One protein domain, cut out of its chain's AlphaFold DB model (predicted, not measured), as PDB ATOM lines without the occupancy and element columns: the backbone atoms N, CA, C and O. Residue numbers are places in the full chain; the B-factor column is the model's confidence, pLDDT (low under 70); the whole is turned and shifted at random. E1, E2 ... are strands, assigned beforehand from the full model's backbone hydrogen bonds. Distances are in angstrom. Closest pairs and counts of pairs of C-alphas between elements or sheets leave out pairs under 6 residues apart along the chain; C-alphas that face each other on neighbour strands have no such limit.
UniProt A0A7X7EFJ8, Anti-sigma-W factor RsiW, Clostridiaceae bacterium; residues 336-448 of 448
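AT A GLANCE: This is residues 336 to 448 of the 448 residues of the protein "Anti-sigma-W factor RsiW" of Clostridiaceae bacterium (UniProt A0A7X7EFJ8). Two twisted sheets of four strands each lie face to face as a sandwich, E4 E1 E7 E8 on one side and E3 E2 E5 E6 on the other, the strands of the one at 35 degrees to those of the other. Along one side the edge strands E6 and E8 come close together, and a long loop, residues 385 to 398, lies at one end of the long axis. The 113 printed residues hold no named helix and eight strands, E1 to E8 in order, class all strand; the first sheet is mixed and the second all antiparallel. The whole is compact, with a radius of gyration of the C-alphas of 14.2 A, yet elongated, spanning 41 by 26 by 22 A.

IN THESE COORDINATES: Find C-alpha 336 at (-36.273, -30.303, 35.400); from there E1 runs to residue 343, 20.9 A. Then come E2, residues 349 to 356, 23.7 A, and E3, residues 359 to 367, 25.8 A. Further on you meet E4, residues 379 to 384, 16.2 A, and E5, residues 399 to 408, 28.6 A, which begins at C-alpha 399 at (-50.181, -23.764, 37.789). E6, residues 414 to 424, 25.8 A, bends by 53 degrees at residue 417. E7, residues 430 to 438, measures 25.5 A, and E8, residues 442 to 447, 16.5 A, ends at C-alpha 447 at (-43.677, -33.252, 24.469).

HOW THE PARTS SIT: Begin with E1, an inner strand: it is parallel to E7 at 22 degrees, with N 338 and O 431 2.8 A apart, within hydrogen-bond range. E4, an edge strand, is antiparallel to E1, with N 339 and O 380 at 2.8 A. E7 and E8 form a hairpin, with N 436 and O 444 at 2.9 A. In the other sheet, E2 and E3 form a hairpin, with N 352 and O 364 at 2.7 A. E2 and E5 are antiparallel, with N 351 and O 406 at 2.8 A. E5 and E6 form a hairpin, with N 407 and O 415 at 2.9 A. Between the sheets, look at the closest C-alphas of E6 and E8, those of Val 417 and Phe 443, 5.4 A apart. Those of E3 and E4, Thr 366 and Val 380, are 7.6 A apart. Among the pairs that stay apart are E1 and E5, and E2 and E7.

THE WHOLE: The two C-alphas farthest apart, those of Gly 392 and Thr 440, are 43.8 A apart. The printed part has no cut and ends at residue 448, the chain's last. The links E3 to E4 and E4 to E5 are long. Look for pLDDT under 70 at residues 391 to 399, 424 to 432 and 447 to 448; the mean of the printed part is 82.1.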
ATOM      1  N   TYR A 336     -37.165 -30.300  36.553       75.94
ATOM      2  CA  TYR A 336     -36.273 -30.303  35.400       75.94
ATOM      3  C   TYR A 336     -37.056 -30.233  34.092       75.94
ATOM      4  O   TYR A 336     -38.064 -30.922  33.931       75.94
ATOM      5  N   LEU A 337     -36.560 -29.458  33.129       81.38
ATOM      6  CA  LEU A 337     -36.966 -29.554  31.726       81.38
ATOM      7  C   LEU A 337     -35.796 -30.134  30.927       81.38
ATOM      8  O   LEU A 337     -34.734 -29.521  30.832       81.38
ATOM      9  N   ASN A 338     -35.992 -31.315  30.353       75.44
ATOM     10  CA  ASN A 338     -35.005 -31.998  29.528       75.44
ATOM     11  C   ASN A 338     -35.397 -31.890  28.060       75.44
ATOM     12  O   ASN A 338     -36.438 -32.403  27.653       75.44
ATOM     13  N   ILE A 339     -34.543 -31.268  27.254       82.31
ATOM     14  CA  ILE A 339     -34.761 -31.088  25.820       82.31
ATOM     15  C   ILE A 339     -33.743 -31.932  25.065       82.31
ATOM     16  O   ILE A 339     -32.542 -31.663  25.102       82.31
ATOM     17  N   ARG A 340     -34.232 -32.964  24.374       77.88
ATOM     18  CA  ARG A 340     -33.432 -33.772  23.454       77.88
ATOM     19  C   ARG A 340     -33.340 -33.071  22.106       77.88
ATOM     20  O   ARG A 340     -34.363 -32.764  21.496       77.88
ATOM     21  N   ASN A 341     -32.119 -32.870  21.629       87.50
ATOM     22  CA  ASN A 341     -31.853 -32.315  20.316       87.50
ATOM     23  C   ASN A 341     -31.986 -33.386  19.222       87.50
ATOM     24  O   ASN A 341     -31.109 -34.225  19.061       87.50
ATOM     25  N   GLU A 342     -33.047 -33.335  18.429       87.25
ATOM     26  CA  GLU A 342     -33.247 -34.131  17.212       87.25
ATOM     27  C   GLU A 342     -33.327 -33.239  15.960       87.25
ATOM     28  O   GLU A 342     -33.902 -33.642  14.946       87.25
ATOM     29  N   SER A 343     -32.778 -32.017  16.008       89.56
ATOM     30  CA  SER A 343     -32.778 -31.130  14.847       89.56
ATOM     31  C   SER A 343     -31.938 -31.695  13.702       89.56
ATOM     32  O   SER A 343     -30.888 -32.313  13.898       89.56
ATOM     33  N   ASP A 344     -32.388 -31.437  12.477       86.19
ATOM     34  CA  ASP A 344     -31.648 -31.808  11.265       86.19
ATOM     35  C   ASP A 344     -30.561 -30.775  10.917       86.19
ATOM     36  O   ASP A 344     -29.758 -30.974  10.006       86.19
ATOM     37  N   GLU A 345     -30.519 -29.671  11.664       86.25
ATOM     38  CA  GLU A 345     -29.535 -28.601  11.550       86.25
ATOM     39  C   GLU A 345     -28.666 -28.511  12.806       86.25
ATOM     40  O   GLU A 345     -29.102 -28.839  13.910       86.25
ATOM     41  N   LYS A 346     -27.422 -28.053  12.631       92.44
ATOM     42  CA  LYS A 346     -26.509 -27.811  13.747       92.44
ATOM     43  C   LYS A 346     -26.978 -26.602  14.546       92.44
ATOM     44  O   LYS A 346     -26.998 -25.489  14.029       92.44
ATOM     45  N   ILE A 347     -27.269 -26.835  15.815       94.56
ATOM     46  CA  ILE A 347     -27.508 -25.796  16.811       94.56
ATOM     47  C   ILE A 347     -26.347 -25.799  17.806       94.56
ATOM     48  O   ILE A 347     -25.747 -26.839  18.063       94.56
ATOM     49  N   TYR A 348     -26.004 -24.635  18.336       94.88
ATOM     50  CA  TYR A 348     -24.837 -24.421  19.201       94.88
ATOM     51  C   TYR A 348     -25.227 -24.169  20.654       94.88
ATOM     52  O   TYR A 348     -24.378 -24.158  21.544       94.88
ATOM     53  N   GLY A 349     -26.524 -24.010  20.900       94.81
ATOM     54  CA  GLY A 349     -27.068 -23.847  22.227       94.81
ATOM     55  C   GLY A 349     -28.583 -23.849  22.247       94.81
ATOM     56  O   GLY A 349     -29.245 -23.791  21.207       94.81
ATOM     57  N   ILE A 350     -29.116 -23.905  23.460       95.69
ATOM     58  CA  ILE A 350     -30.544 -23.796  23.753       95.69
ATOM     59  C   ILE A 350     -30.696 -22.798  24.893       95.69
ATOM     60  O   ILE A 350     -29.946 -22.854  25.869       95.69
ATOM     61  N   ALA A 351     -31.664 -21.896  24.769       95.88
ATOM     62  CA  ALA A 351     -32.001 -20.904  25.775       95.88
ATOM     63  C   ALA A 351     -33.495 -20.940  26.093       95.88
ATOM     64  O   ALA A 351     -34.323 -21.183  25.213       95.88
ATOM     65  N   ILE A 352     -33.816 -20.680  27.355       95.88
ATOM     66  CA  ILE A 352     -35.166 -20.568  27.878       95.88
ATOM     67  C   ILE A 352     -35.340 -19.224  28.582       95.88
ATOM     68  O   ILE A 352     -34.472 -18.798  29.348       95.88
ATOM     69  N   ASP A 353     -36.490 -18.603  28.367       95.88
ATOM     70  CA  ASP A 353     -37.012 -17.524  29.202       95.88
ATOM     71  C   ASP A 353     -38.269 -18.062  29.877       95.88
ATOM     72  O   ASP A 353     -39.097 -18.678  29.212       95.88
ATOM     73  N   TYR A 354     -38.410 -17.903  31.191       94.25
ATOM     74  CA  TYR A 354     -39.487 -18.553  31.937       94.25
ATOM     75  C   TYR A 354     -40.260 -17.591  32.828       94.25
ATOM     76  O   TYR A 354     -39.743 -16.602  33.364       94.25
ATOM     77  N   TYR A 355     -41.539 -17.915  32.967       92.62
ATOM     78  CA  TYR A 355     -42.570 -17.056  33.510       92.62
ATOM     79  C   TYR A 355     -43.420 -17.824  34.514       92.62
ATOM     80  O   TYR A 355     -43.591 -19.040  34.421       92.62
ATOM     81  N   LEU A 356     -44.013 -17.090  35.447       87.00
ATOM     82  CA  LEU A 356     -45.047 -17.598  36.334       87.00
ATOM     83  C   LEU A 356     -46.249 -16.665  36.259       87.00
ATOM     84  O   LEU A 356     -46.143 -15.480  36.574       87.00
ATOM     85  N   ASN A 357     -47.397 -17.189  35.828       83.94
ATOM     86  CA  ASN A 357     -48.624 -16.410  35.633       83.94
ATOM     87  C   ASN A 357     -48.414 -15.188  34.713       83.94
ATOM     88  O   ASN A 357     -48.990 -14.124  34.936       83.94
ATOM     89  N   GLY A 358     -47.554 -15.332  33.698       83.88
ATOM     90  CA  GLY A 358     -47.194 -14.269  32.756       83.88
ATOM     91  C   GLY A 358     -46.169 -13.249  33.271       83.88
ATOM     92  O   GLY A 358     -45.762 -12.373  32.511       83.88
ATOM     93  N   ALA A 359     -45.720 -13.345  34.527       88.06
ATOM     94  CA  ALA A 359     -44.628 -12.526  35.051       88.06
ATOM     95  C   ALA A 359     -43.275 -13.194  34.771       88.06
ATOM     96  O   ALA A 359     -43.115 -14.379  35.051       88.06
ATOM     97  N   ALA A 360     -42.308 -12.442  34.240       91.62
ATOM     98  CA  ALA A 360     -40.962 -12.953  33.975       91.62
ATOM     99  C   ALA A 360     -40.245 -13.300  35.285       91.62
ATOM    100  O   ALA A 360     -40.156 -12.458  36.180       91.62
ATOM    101  N   ILE A 361     -39.738 -14.530  35.374       90.50
ATOM    102  CA  ILE A 361     -38.982 -15.021  36.531       90.50
ATOM    103  C   ILE A 361     -37.486 -15.020  36.223       90.50
ATOM    104  O   ILE A 361     -36.702 -14.509  37.019       90.50
ATOM    105  N   GLY A 362     -37.082 -15.516  35.051       91.69
ATOM    106  CA  GLY A 362     -35.677 -15.499  34.659       91.69
ATOM    107  C   GLY A 362     -35.399 -16.101  33.289       91.69
ATOM    108  O   GLY A 362     -36.313 -16.443  32.540       91.69
ATOM    109  N   SER A 363     -34.106 -16.249  32.998       92.38
ATOM    110  CA  SER A 363     -33.588 -16.786  31.739       92.38
ATOM    111  C   SER A 363     -32.421 -17.731  32.005       92.38
ATOM    112  O   SER A 363     -31.614 -17.490  32.906       92.38
ATOM    113  N   ARG A 364     -32.304 -18.805  31.220       90.69
ATOM    114  CA  ARG A 364     -31.181 -19.757  31.269       90.69
ATOM    115  C   ARG A 364     -30.793 -20.169  29.860       90.69
ATOM    116  O   ARG A 364     -31.648 -20.292  28.998       90.69
ATOM    117  N   GLY A 365     -29.519 -20.451  29.629       89.19
ATOM    118  CA  GLY A 365     -29.069 -20.985  28.353       89.19
ATOM    119  C   GLY A 365     -27.822 -21.831  28.503       89.19
ATOM    120  O   GLY A 365     -27.061 -21.664  29.455       89.19
ATOM    121  N   THR A 366     -27.631 -22.745  27.560       86.56
ATOM    122  CA  THR A 366     -26.427 -23.563  27.455       86.56
ATOM    123  C   THR A 366     -25.806 -23.401  26.076       86.56
ATOM    124  O   THR A 366     -26.518 -23.375  25.071       86.56
ATOM    125  N   VAL A 367     -24.481 -23.310  26.051       88.44
ATOM    126  CA  VAL A 367     -23.617 -23.442  24.874       88.44
ATOM    127  C   VAL A 367     -22.401 -24.254  25.308       88.44
ATOM    128  O   VAL A 367     -21.972 -24.158  26.463       88.44
ATOM    129  N   HIS A 368     -21.826 -25.055  24.415       82.50
ATOM    130  CA  HIS A 368     -20.568 -25.720  24.739       82.50
ATOM    131  C   HIS A 368     -19.442 -24.698  24.911       82.50
ATOM    132  O   HIS A 368     -19.320 -23.753  24.137       82.50
ATOM    133  N   ALA A 369     -18.578 -24.911  25.906       81.50
ATOM    134  CA  ALA A 369     -17.452 -24.018  26.187       81.50
ATOM    135  C   ALA A 369     -16.428 -23.939  25.036       81.50
ATOM    136  O   ALA A 369     -15.681 -22.969  24.940       81.50
ATOM    137  N   ASP A 370     -16.383 -24.958  24.176       84.69
ATOM    138  CA  ASP A 370     -15.550 -25.006  22.973       84.69
ATOM    139  C   ASP A 370     -16.275 -24.499  21.711       84.69
ATOM    140  O   ASP A 370     -15.732 -24.601  20.610       84.69
ATOM    141  N   ASN A 371     -17.492 -23.961  21.860       84.06
ATOM    142  CA  ASN A 371     -18.390 -23.557  20.778       84.06
ATOM    143  C   ASN A 371     -18.663 -24.670  19.750       84.06
ATOM    144  O   ASN A 371     -18.950 -24.391  18.582       84.06
ATOM    145  N   SER A 372     -18.567 -25.941  20.147       90.38
ATOM    146  CA  SER A 372     -19.037 -27.043  19.312       90.38
ATOM    147  C   SER A 372     -20.569 -27.078  19.259       90.38
ATOM    148  O   SER A 372     -21.261 -26.601  20.156       90.38
ATOM    149  N   ALA A 373     -21.106 -27.622  18.165       92.69
ATOM    150  CA  ALA A 373     -22.545 -27.805  18.017       92.69
ATOM    151  C   ALA A 373     -23.052 -28.908  18.959       92.69
ATOM    152  O   ALA A 373     -22.370 -29.921  19.138       92.69
ATOM    153  N   LEU A 374     -24.271 -28.743  19.475       89.50
ATOM    154  CA  LEU A 374     -24.984 -29.782  20.214       89.50
ATOM    155  C   LEU A 374     -25.222 -30.974  19.284       89.50
ATOM    156  O   LEU A 374     -25.736 -30.826  18.168       89.50
ATOM    157  N   ALA A 375     -24.845 -32.166  19.733       89.06
ATOM    158  CA  ALA A 375     -25.004 -33.372  18.941       89.06
ATOM    159  C   ALA A 375     -26.485 -33.751  18.805       89.06
ATOM    160  O   ALA A 375     -27.318 -33.477  19.672       89.06
ATOM    161  N   ARG A 376     -26.824 -34.440  17.712       87.31
ATOM    162  CA  ARG A 376     -28.130 -35.089  17.595       87.31
ATOM    163  C   ARG A 376     -28.232 -36.212  18.636       87.31
ATOM    164  O   ARG A 376     -27.301 -37.001  18.788       87.31
ATOM    165  N   GLY A 377     -29.350 -36.270  19.345       72.75
ATOM    166  CA  GLY A 377     -29.605 -37.132  20.494       72.75
ATOM    167  C   GLY A 377     -29.107 -36.571  21.832       72.75
ATOM    168  O   GLY A 377     -29.416 -37.164  22.868       72.75
ATOM    169  N   GLU A 378     -28.371 -35.456  21.836       81.94
ATOM    170  CA  GLU A 378     -27.896 -34.805  23.061       81.94
ATOM    171  C   GLU A 378     -29.063 -34.220  23.865       81.94
ATOM    172  O   GLU A 378     -30.050 -33.763  23.289       81.94
ATOM    173  N   VAL A 379     -28.974 -34.254  25.197       71.56
ATOM    174  CA  VAL A 379     -30.023 -33.753  26.093       71.56
ATOM    175  C   VAL A 379     -29.497 -32.564  26.881       71.56
ATOM    176  O   VAL A 379     -28.546 -32.698  27.649       71.56
ATOM    177  N   VAL A 380     -30.170 -31.428  26.734       82.69
ATOM    178  CA  VAL A 380     -29.962 -30.243  27.564       82.69
ATOM    179  C   VAL A 380     -30.951 -30.277  28.724       82.69
ATOM    180  O   VAL A 380     -32.153 -30.402  28.501       82.69
ATOM    181  N   SER A 381     -30.448 -30.159  29.953       78.94
ATOM    182  CA  SER A 381     -31.266 -30.144  31.167       78.94
ATOM    183  C   SER A 381     -31.294 -28.751  31.789       78.94
ATOM    184  O   SER A 381     -30.241 -28.159  32.038       78.94
ATOM    185  N   PHE A 382     -32.494 -28.241  32.048       85.50
ATOM    186  CA  PHE A 382     -32.727 -27.008  32.792       85.50
ATOM    187  C   PHE A 382     -33.281 -27.348  34.169       85.50
ATOM    188  O   PHE A 382     -34.328 -27.979  34.271       85.50
ATOM    189  N   GLU A 383     -32.572 -26.922  35.209       84.25
ATOM    190  CA  GLU A 383     -32.953 -27.095  36.609       84.25
ATOM    191  C   GLU A 383     -33.637 -25.832  37.140       84.25
ATOM    192  O   GLU A 383     -33.151 -24.721  36.911       84.25
ATOM    193  N   PHE A 384     -34.732 -26.018  37.874       84.44
ATOM    194  CA  PHE A 384     -35.514 -24.944  38.478       84.44
ATOM    195  C   PHE A 384     -35.719 -25.237  39.956       84.44
ATOM    196  O   PHE A 384     -36.519 -26.104  40.316       84.44
ATOM    197  N   ILE A 385     -34.990 -24.523  40.812       79.44
ATOM    198  CA  ILE A 385     -35.062 -24.703  42.266       79.44
ATOM    199  C   ILE A 385     -36.185 -23.842  42.869       79.44
ATOM    200  O   ILE A 385     -36.446 -22.748  42.373       79.44
ATOM    201  N   PRO A 386     -36.838 -24.292  43.954       73.12
ATOM    202  CA  PRO A 386     -37.917 -23.544  44.602       73.12
ATOM    203  C   PRO A 386     -37.570 -22.102  44.991       73.12
ATOM    204  O   PRO A 386     -38.401 -21.214  44.819       73.12
ATOM    205  N   ASP A 387     -36.337 -21.853  45.439       74.69
ATOM    206  CA  ASP A 387     -35.867 -20.530  45.883       74.69
ATOM    207  C   ASP A 387     -35.854 -19.463  44.771       74.69
ATOM    208  O   ASP A 387     -35.794 -18.266  45.056       74.69
ATOM    209  N   GLU A 388     -35.926 -19.872  43.501       76.31
ATOM    210  CA  GLU A 388     -36.022 -18.961  42.350       76.31
ATOM    211  C   GLU A 388     -37.434 -18.404  42.145       76.31
ATOM    212  O   GLU A 388     -37.629 -17.468  41.367       76.31
ATOM    213  N   PHE A 389     -38.423 -18.953  42.850       77.88
ATOM    214  CA  PHE A 389     -39.823 -18.580  42.722       77.88
ATOM    215  C   PHE A 389     -40.314 -17.837  43.975       77.88
ATOM    216  O   PHE A 389     -39.761 -17.995  45.065       77.88
ATOM    217  N   PRO A 390     -41.369 -17.003  43.859       73.19
ATOM    218  CA  PRO A 390     -41.896 -16.249  44.992       73.19
ATOM    219  C   PRO A 390     -42.244 -17.140  46.195       73.19
ATOM    220  O   PRO A 390     -42.833 -18.215  46.054       73.19
ATOM    221  N   SER A 391     -41.924 -16.661  47.398       53.28
ATOM    222  CA  SER A 391     -42.129 -17.395  48.647       53.28
ATOM    223  C   SER A 391     -43.607 -17.737  48.893       53.28
ATOM    224  O   SER A 391     -44.508 -16.916  48.721       53.28
ATOM    225  N   GLY A 392     -43.867 -18.987  49.301       51.78
ATOM    226  CA  GLY A 392     -45.222 -19.508  49.527       51.78
ATOM    227  C   GLY A 392     -45.876 -20.168  48.305       51.78
ATOM    228  O   GLY A 392     -47.105 -20.274  48.275       51.78
ATOM    229  N   THR A 393     -45.080 -20.589  47.319       53.47
ATOM    230  CA  THR A 393     -45.475 -21.411  46.161       53.47
ATOM    231  C   THR A 393     -45.530 -22.894  46.564       53.47
ATOM    232  O   THR A 393     -44.604 -23.642  46.307       53.47
ATOM    233  N   THR A 394     -46.584 -23.331  47.263       44.75
ATOM    234  CA  THR A 394     -46.851 -24.767  47.530       44.75
ATOM    235  C   THR A 394     -47.379 -25.446  46.259       44.75
ATOM    236  O   THR A 394     -47.872 -24.714  45.405       44.75
ATOM    237  N   ALA A 395     -47.321 -26.779  46.098       47.31
ATOM    238  CA  ALA A 395     -47.641 -27.557  44.869       47.31
ATOM    239  C   ALA A 395     -48.911 -27.196  44.050       47.31
ATOM    240  O   ALA A 395     -49.114 -27.698  42.946       47.31
ATOM    241  N   ILE A 396     -49.758 -26.298  44.544       43.94
ATOM    242  CA  ILE A 396     -50.911 -25.700  43.865       43.94
ATOM    243  C   ILE A 396     -50.534 -24.409  43.080       43.94
ATOM    244  O   ILE A 396     -51.343 -23.898  42.310       43.94
ATOM    245  N   LYS A 397     -49.306 -23.873  43.203       50.84
ATOM    246  CA  LYS A 397     -48.902 -22.537  42.700       50.84
ATOM    247  C   LYS A 397     -47.883 -22.482  41.548       50.84
ATOM    248  O   LYS A 397     -47.545 -21.380  41.132       50.84
ATOM    249  N   LEU A 398     -47.457 -23.605  40.967       58.00
ATOM    250  CA  LEU A 398     -46.803 -23.603  39.640       58.00
ATOM    251  C   LEU A 398     -47.811 -23.750  38.480       58.00
ATOM    252  O   LEU A 398     -47.424 -23.733  37.312       58.00
ATOM    253  N   ALA A 399     -49.112 -23.854  38.779       59.06
ATOM    254  CA  ALA A 399     -50.181 -23.764  37.789       59.06
ATOM    255  C   ALA A 399     -50.156 -22.363  37.150       59.06
ATOM    256  O   ALA A 399     -50.679 -21.407  37.714       59.06
ATOM    257  N   GLY A 400     -49.475 -22.236  36.008       70.50
ATOM    258  CA  GLY A 400     -49.168 -20.955  35.369       70.50
ATOM    259  C   GLY A 400     -47.700 -20.770  34.993       70.50
ATOM    260  O   GLY A 400     -47.359 -19.713  34.464       70.50
ATOM    261  N   PHE A 401     -46.838 -21.759  35.255       86.50
ATOM    262  CA  PHE A 401     -45.497 -21.793  34.686       86.50
ATOM    263  C   PHE A 401     -45.574 -21.893  33.159       86.50
ATOM    264  O   PHE A 401     -46.274 -22.750  32.604       86.50
ATOM    265  N   SER A 402     -44.840 -21.020  32.483       91.19
ATOM    266  CA  SER A 402     -44.634 -21.104  31.044       91.19
ATOM    267  C   SER A 402     -43.216 -20.712  30.668       91.19
ATOM    268  O   SER A 402     -42.501 -20.090  31.455       91.19
ATOM    269  N   PHE A 403     -42.790 -21.109  29.474       94.62
ATOM    270  CA  PHE A 403     -41.480 -20.745  28.958       94.62
ATOM    271  C   PHE A 403     -41.500 -20.464  27.455       94.62
ATOM    272  O   PHE A 403     -42.272 -21.051  26.692       94.62
ATOM    273  N   ASP A 404     -40.600 -19.583  27.044       97.00
ATOM    274  CA  ASP A 404     -40.188 -19.401  25.662       97.00
ATOM    275  C   ASP A 404     -38.929 -20.241  25.444       97.00
ATOM    276  O   ASP A 404     -38.021 -20.246  26.278       97.00
ATOM    277  N   LEU A 405     -38.866 -20.953  24.323       96.69
ATOM    278  CA  LEU A 405     -37.693 -21.731  23.941       96.69
ATOM    279  C   LEU A 405     -37.047 -21.108  22.721       96.69
ATOM    280  O   LEU A 405     -37.729 -20.802  21.740       96.69
ATOM    281  N   SER A 406     -35.724 -21.015  22.741       97.12
ATOM    282  CA  SER A 406     -34.939 -20.623  21.583       97.12
ATOM    283  C   SER A 406     -33.710 -21.504  21.388       97.12
ATOM    284  O   SER A 406     -33.144 -22.032  22.343       97.12
ATOM    285  N   VAL A 407     -33.266 -21.628  20.141       96.69
ATOM    286  CA  VAL A 407     -31.978 -22.240  19.782       96.69
ATOM    287  C   VAL A 407     -30.965 -21.162  19.417       96.69
ATOM    288  O   VAL A 407     -31.342 -20.086  18.958       96.69
ATOM    289  N   ILE A 408     -29.683 -21.455  19.608       94.94
ATOM    290  CA  ILE A 408     -28.570 -20.553  19.294       94.94
ATOM    291  C   ILE A 408     -27.844 -21.095  18.060       94.94
ATOM    292  O   ILE A 408     -27.479 -22.274  18.027       94.94
ATOM    293  N   ASP A 409     -27.656 -20.258  17.038       91.75
ATOM    294  CA  ASP A 409     -26.901 -20.618  15.833       91.75
ATOM    295  C   ASP A 409     -25.386 -20.379  15.978       91.75
ATOM    296  O   ASP A 409     -24.898 -19.956  17.027       91.75
ATOM    297  N   SER A 410     -24.616 -20.695  14.932       90.31
ATOM    298  CA  SER A 410     -23.146 -20.592  14.941       90.31
ATOM    299  C   SER A 410     -22.621 -19.181  15.190       90.31
ATOM    300  O   SER A 410     -21.487 -19.025  15.639       90.31
ATOM    301  N   ASP A 411     -23.429 -18.169  14.881       88.81
ATOM    302  CA  ASP A 411     -23.071 -16.761  15.017       88.81
ATOM    303  C   ASP A 411     -23.522 -16.200  16.378       88.81
ATOM    304  O   ASP A 411     -23.330 -15.019  16.665       88.81
ATOM    305  N   GLY A 412     -24.122 -17.047  17.224       86.50
ATOM    306  CA  GLY A 412     -24.684 -16.664  18.512       86.50
ATOM    307  C   GLY A 412     -26.075 -16.036  18.411       86.50
ATOM    308  O   GLY A 412     -26.555 -15.489  19.403       86.50
ATOM    309  N   ASN A 413     -26.735 -16.093  17.246       90.56
ATOM    310  CA  ASN A 413     -28.079 -15.545  17.104       90.56
ATOM    311  C   ASN A 413     -29.121 -16.512  17.661       90.56
ATOM    312  O   ASN A 413     -29.093 -17.717  17.400       90.56
ATOM    313  N   THR A 414     -30.089 -15.947  18.372       92.94
ATOM    314  CA  THR A 414     -31.195 -16.683  18.975       92.94
ATOM    315  C   THR A 414     -32.364 -16.804  17.994       92.94
ATOM    316  O   THR A 414     -32.876 -15.801  17.495       92.94
ATOM    317  N   ILE A 415     -32.815 -18.032  17.734       94.12
ATOM    318  CA  ILE A 415     -33.979 -18.346  16.900       94.12
ATOM    319  C   ILE A 415     -35.068 -18.917  17.806       94.12
ATOM    320  O   ILE A 415     -34.886 -19.968  18.420       94.12
ATOM    321  N   VAL A 416     -36.205 -18.228  17.881       94.81
ATOM    322  CA  VAL A 416     -37.337 -18.643  18.721       94.81
ATOM    323  C   VAL A 416     -37.984 -19.906  18.152       94.81
ATOM    324  O   VAL A 416     -38.336 -19.950  16.974       94.81
ATOM    325  N   VAL A 417     -38.166 -20.910  19.008       95.50
ATOM    326  CA  VAL A 417     -38.833 -22.185  18.711       95.50
ATOM    327  C   VAL A 417     -40.304 -22.123  19.109       95.50
ATOM    328  O   VAL A 417     -41.183 -22.407  18.302       95.50
ATOM    329  N   CYS A 418     -40.587 -21.730  20.351       92.69
ATOM    330  CA  CYS A 418     -41.946 -21.578  20.858       92.69
ATOM    331  C   CYS A 418     -42.024 -20.421  21.852       92.69
ATOM    332  O   CYS A 418     -41.015 -20.030  22.440       92.69
ATOM    333  N   LYS A 419     -43.235 -19.887  22.025       95.12
ATOM    334  CA  LYS A 419     -43.541 -18.844  23.003       95.12
ATOM    335  C   LYS A 419     -44.701 -19.260  23.888       95.12
ATOM    336  O   LYS A 419     -45.632 -19.893  23.390       95.12
ATOM    337  N   ASP A 420     -44.643 -18.859  25.151       90.44
ATOM    338  CA  ASP A 420     -45.646 -19.119  26.185       90.44
ATOM    339  C   ASP A 420     -46.058 -20.602  26.255       90.44
ATOM    340  O   ASP A 420     -47.239 -20.944  26.359       90.44
ATOM    341  N   MET A 421     -45.079 -21.510  26.173       87.12
ATOM    342  CA  MET A 421     -45.326 -22.944  26.311       87.12
ATOM    343  C   MET A 421     -45.706 -23.238  27.759       87.12
ATOM    344  O   MET A 421     -44.875 -23.137  28.662       87.12
ATOM    345  N   LYS A 422     -46.976 -23.574  27.992       85.81
ATOM    346  CA  LYS A 422     -47.513 -23.817  29.334       85.81
ATOM    347  C   LYS A 422     -47.184 -25.225  29.792       85.81
ATOM    348  O   LYS A 422     -47.480 -26.186  29.091       85.81
ATOM    349  N   VAL A 423     -46.668 -25.336  31.010       76.56
ATOM    350  CA  VAL A 423     -46.410 -26.622  31.658       76.56
ATOM    351  C   VAL A 423     -47.123 -26.617  32.993       76.56
ATOM    352  O   VAL A 423     -47.022 -25.661  33.763       76.56
ATOM    353  N   SER A 424     -47.833 -27.698  33.306       69.50
ATOM    354  CA  SER A 424     -48.291 -27.949  34.677       69.50
ATOM    355  C   SER A 424     -47.104 -28.382  35.541       69.50
ATOM    356  O   SER A 424     -47.033 -29.527  35.984       69.50
ATOM    357  N   ALA A 425     -46.140 -27.472  35.708       69.38
ATOM    358  CA  ALA A 425     -44.897 -27.719  36.415       69.38
ATOM    359  C   ALA A 425     -45.180 -28.065  37.879       69.38
ATOM    360  O   ALA A 425     -46.071 -27.495  38.511       69.38
ATOM    361  N   LYS A 426     -44.419 -29.017  38.408       65.69
ATOM    362  CA  LYS A 426     -44.471 -29.446  39.805       65.69
ATOM    363  C   LYS A 426     -43.045 -29.688  40.266       65.69
ATOM    364  O   LYS A 426     -42.253 -30.254  39.514       65.69
ATOM    365  N   TYR A 427     -42.714 -29.246  41.472       66.69
ATOM    366  CA  TYR A 427     -41.408 -29.516  42.066       66.69
ATOM    367  C   TYR A 427     -41.148 -31.025  42.149       66.69
ATOM    368  O   TYR A 427     -42.083 -31.824  42.186       66.69
ATOM    369  N   ALA A 428     -39.871 -31.405  42.069       59.69
ATOM    370  CA  ALA A 428     -39.402 -32.788  41.930       59.69
ATOM    371  C   ALA A 428     -39.846 -33.547  40.655       59.69
ATOM    372  O   ALA A 428     -39.528 -34.731  40.516       59.69
ATOM    373  N   TRP A 429     -40.524 -32.902  39.694       59.72
ATOM    374  CA  TRP A 429     -40.868 -33.520  38.406       59.72
ATOM    375  C   TRP A 429     -39.797 -33.270  37.345       59.72
ATOM    376  O   TRP A 429     -39.038 -32.307  37.392       59.72
ATOM    377  N   THR A 430     -39.737 -34.146  36.348       65.69
ATOM    378  CA  THR A 430     -38.907 -33.959  35.155       65.69
ATOM    379  C   THR A 430     -39.789 -34.063  33.926       65.69
ATOM    380  O   THR A 430     -40.458 -35.075  33.735       65.69
ATOM    381  N   PHE A 431     -39.763 -33.031  33.094       68.19
ATOM    382  CA  PHE A 431     -40.490 -32.976  31.834       68.19
ATOM    383  C   PHE A 431     -39.519 -33.229  30.687       68.19
ATOM    384  O   PHE A 431     -38.391 -32.732  30.701       68.19
ATOM    385  N   PHE A 432     -39.952 -34.006  29.700       69.06
ATOM    386  CA  PHE A 432     -39.147 -34.341  28.535       69.06
ATOM    387  C   PHE A 432     -39.755 -33.715  27.289       69.06
ATOM    388  O   PHE A 432     -40.961 -33.767  27.072       69.06
ATOM    389  N   TYR A 433     -38.890 -33.140  26.466       76.94
ATOM    390  CA  TYR A 433     -39.248 -32.576  25.181       76.94
ATOM    391  C   TYR A 433     -38.260 -33.031  24.118       76.94
ATOM    392  O   TYR A 433     -37.071 -33.235  24.381       76.94
ATOM    393  N   THR A 434     -38.755 -33.132  22.894       78.25
ATOM    394  CA  THR A 434     -37.946 -33.374  21.705       78.25
ATOM    395  C   THR A 434     -37.985 -32.136  20.821       78.25
ATOM    396  O   THR A 434     -39.044 -31.734  20.337       78.25
ATOM    397  N   LEU A 435     -36.814 -31.539  20.610       88.50
ATOM    398  CA  LEU A 435     -36.602 -30.458  19.659       88.50
ATOM    399  C   LEU A 435     -36.276 -31.064  18.295       88.50
ATOM    400  O   LEU A 435     -35.333 -31.835  18.171       88.50
ATOM    401  N   SER A 436     -37.030 -30.702  17.267       90.25
ATOM    402  CA  SER A 436     -36.855 -31.208  15.902       90.25
ATOM    403  C   SER A 436     -36.977 -30.080  14.880       90.25
ATOM    404  O   SER A 436     -37.340 -28.955  15.226       90.25
ATOM    405  N   GLY A 437     -36.667 -30.361  13.615       91.00
ATOM    406  CA  GLY A 437     -36.761 -29.382  12.533       91.00
ATOM    407  C   GLY A 437     -35.455 -28.631  12.274       91.00
ATOM    408  O   GLY A 437     -34.365 -29.117  12.588       91.00
ATOM    409  N   ASN A 438     -35.568 -27.477  11.613       90.38
ATOM    410  CA  ASN A 438     -34.434 -26.677  11.139       90.38
ATOM    411  C   ASN A 438     -34.844 -25.213  10.881       90.38
ATOM    412  O   ASN A 438     -36.025 -24.871  10.902       90.38
ATOM    413  N   LYS A 439     -33.881 -24.342  10.572       85.88
ATOM    414  CA  LYS A 439     -34.076 -22.901  10.335       85.88
ATOM    415  C   LYS A 439     -34.944 -22.590   9.112       85.88
ATOM    416  O   LYS A 439     -35.544 -21.522   9.060       85.88
ATOM    417  N   THR A 440     -35.028 -23.500   8.136       83.62
ATOM    418  CA  THR A 440     -35.802 -23.295   6.895       83.62
ATOM    419  C   THR A 440     -37.276 -23.667   7.067       83.62
ATOM    420  O   THR A 440     -38.152 -22.921   6.638       83.62
ATOM    421  N   ASN A 441     -37.552 -24.803   7.708       84.56
ATOM    422  CA  ASN A 441     -38.902 -25.340   7.898       84.56
ATOM    423  C   ASN A 441     -39.514 -24.959   9.256       84.56
ATOM    424  O   ASN A 441     -40.689 -25.231   9.494       84.56
ATOM    425  N   GLY A 442     -38.725 -24.329  10.128       88.88
ATOM    426  CA  GLY A 442     -39.070 -24.059  11.514       88.88
ATOM    427  C   GLY A 442     -38.590 -25.171  12.444       88.88
ATOM    428  O   GLY A 442     -38.583 -26.356  12.098       88.88
ATOM    429  N   PHE A 443     -38.177 -24.767  13.641       93.56
ATOM    430  CA  PHE A 443     -37.972 -25.688  14.750       93.56
ATOM    431  C   PHE A 443     -39.315 -25.988  15.415       93.56
ATOM    432  O   PHE A 443     -40.182 -25.119  15.499       93.56
ATOM    433  N   VAL A 444     -39.473 -27.213  15.904       89.00
ATOM    434  CA  VAL A 444     -40.677 -27.675  16.596       89.00
ATOM    435  C   VAL A 444     -40.271 -28.350  17.894       89.00
ATOM    436  O   VAL A 444     -39.386 -29.209  17.903       89.00
ATOM    437  N   LEU A 445     -40.942 -27.971  18.977       88.88
ATOM    438  CA  LEU A 445     -40.825 -28.614  20.276       88.88
ATOM    439  C   LEU A 445     -42.048 -29.505  20.500       88.88
ATOM    440  O   LEU A 445     -43.173 -29.013  20.488       88.88
ATOM    441  N   ASN A 446     -41.823 -30.798  20.712       72.50
ATOM    442  CA  ASN A 446     -42.878 -31.751  21.052       72.50
ATOM    443  C   ASN A 446     -42.655 -32.279  22.468       72.50
ATOM    444  O   ASN A 446     -41.509 -32.519  22.852       72.50
ATOM    445  N   GLU A 447     -43.733 -32.476  23.225       69.38
ATOM    446  CA  GLU A 447     -43.677 -33.252  24.469       69.38
ATOM    447  C   GLU A 447     -43.236 -34.685  24.147       69.38
ATOM    448  O   GLU A 447     -43.675 -35.268  23.151       69.38
ATOM    449  N   GLY A 448     -42.265 -35.171  24.922       47.62
ATOM    450  CA  GLY A 448     -41.561 -36.436  24.706       47.62
ATOM    451  C   GLY A 448     -42.109 -37.596  25.510       47.62
ATOM    452  O   GLY A 448     -42.752 -37.346  26.554       47.62
TER     453      GLY A 448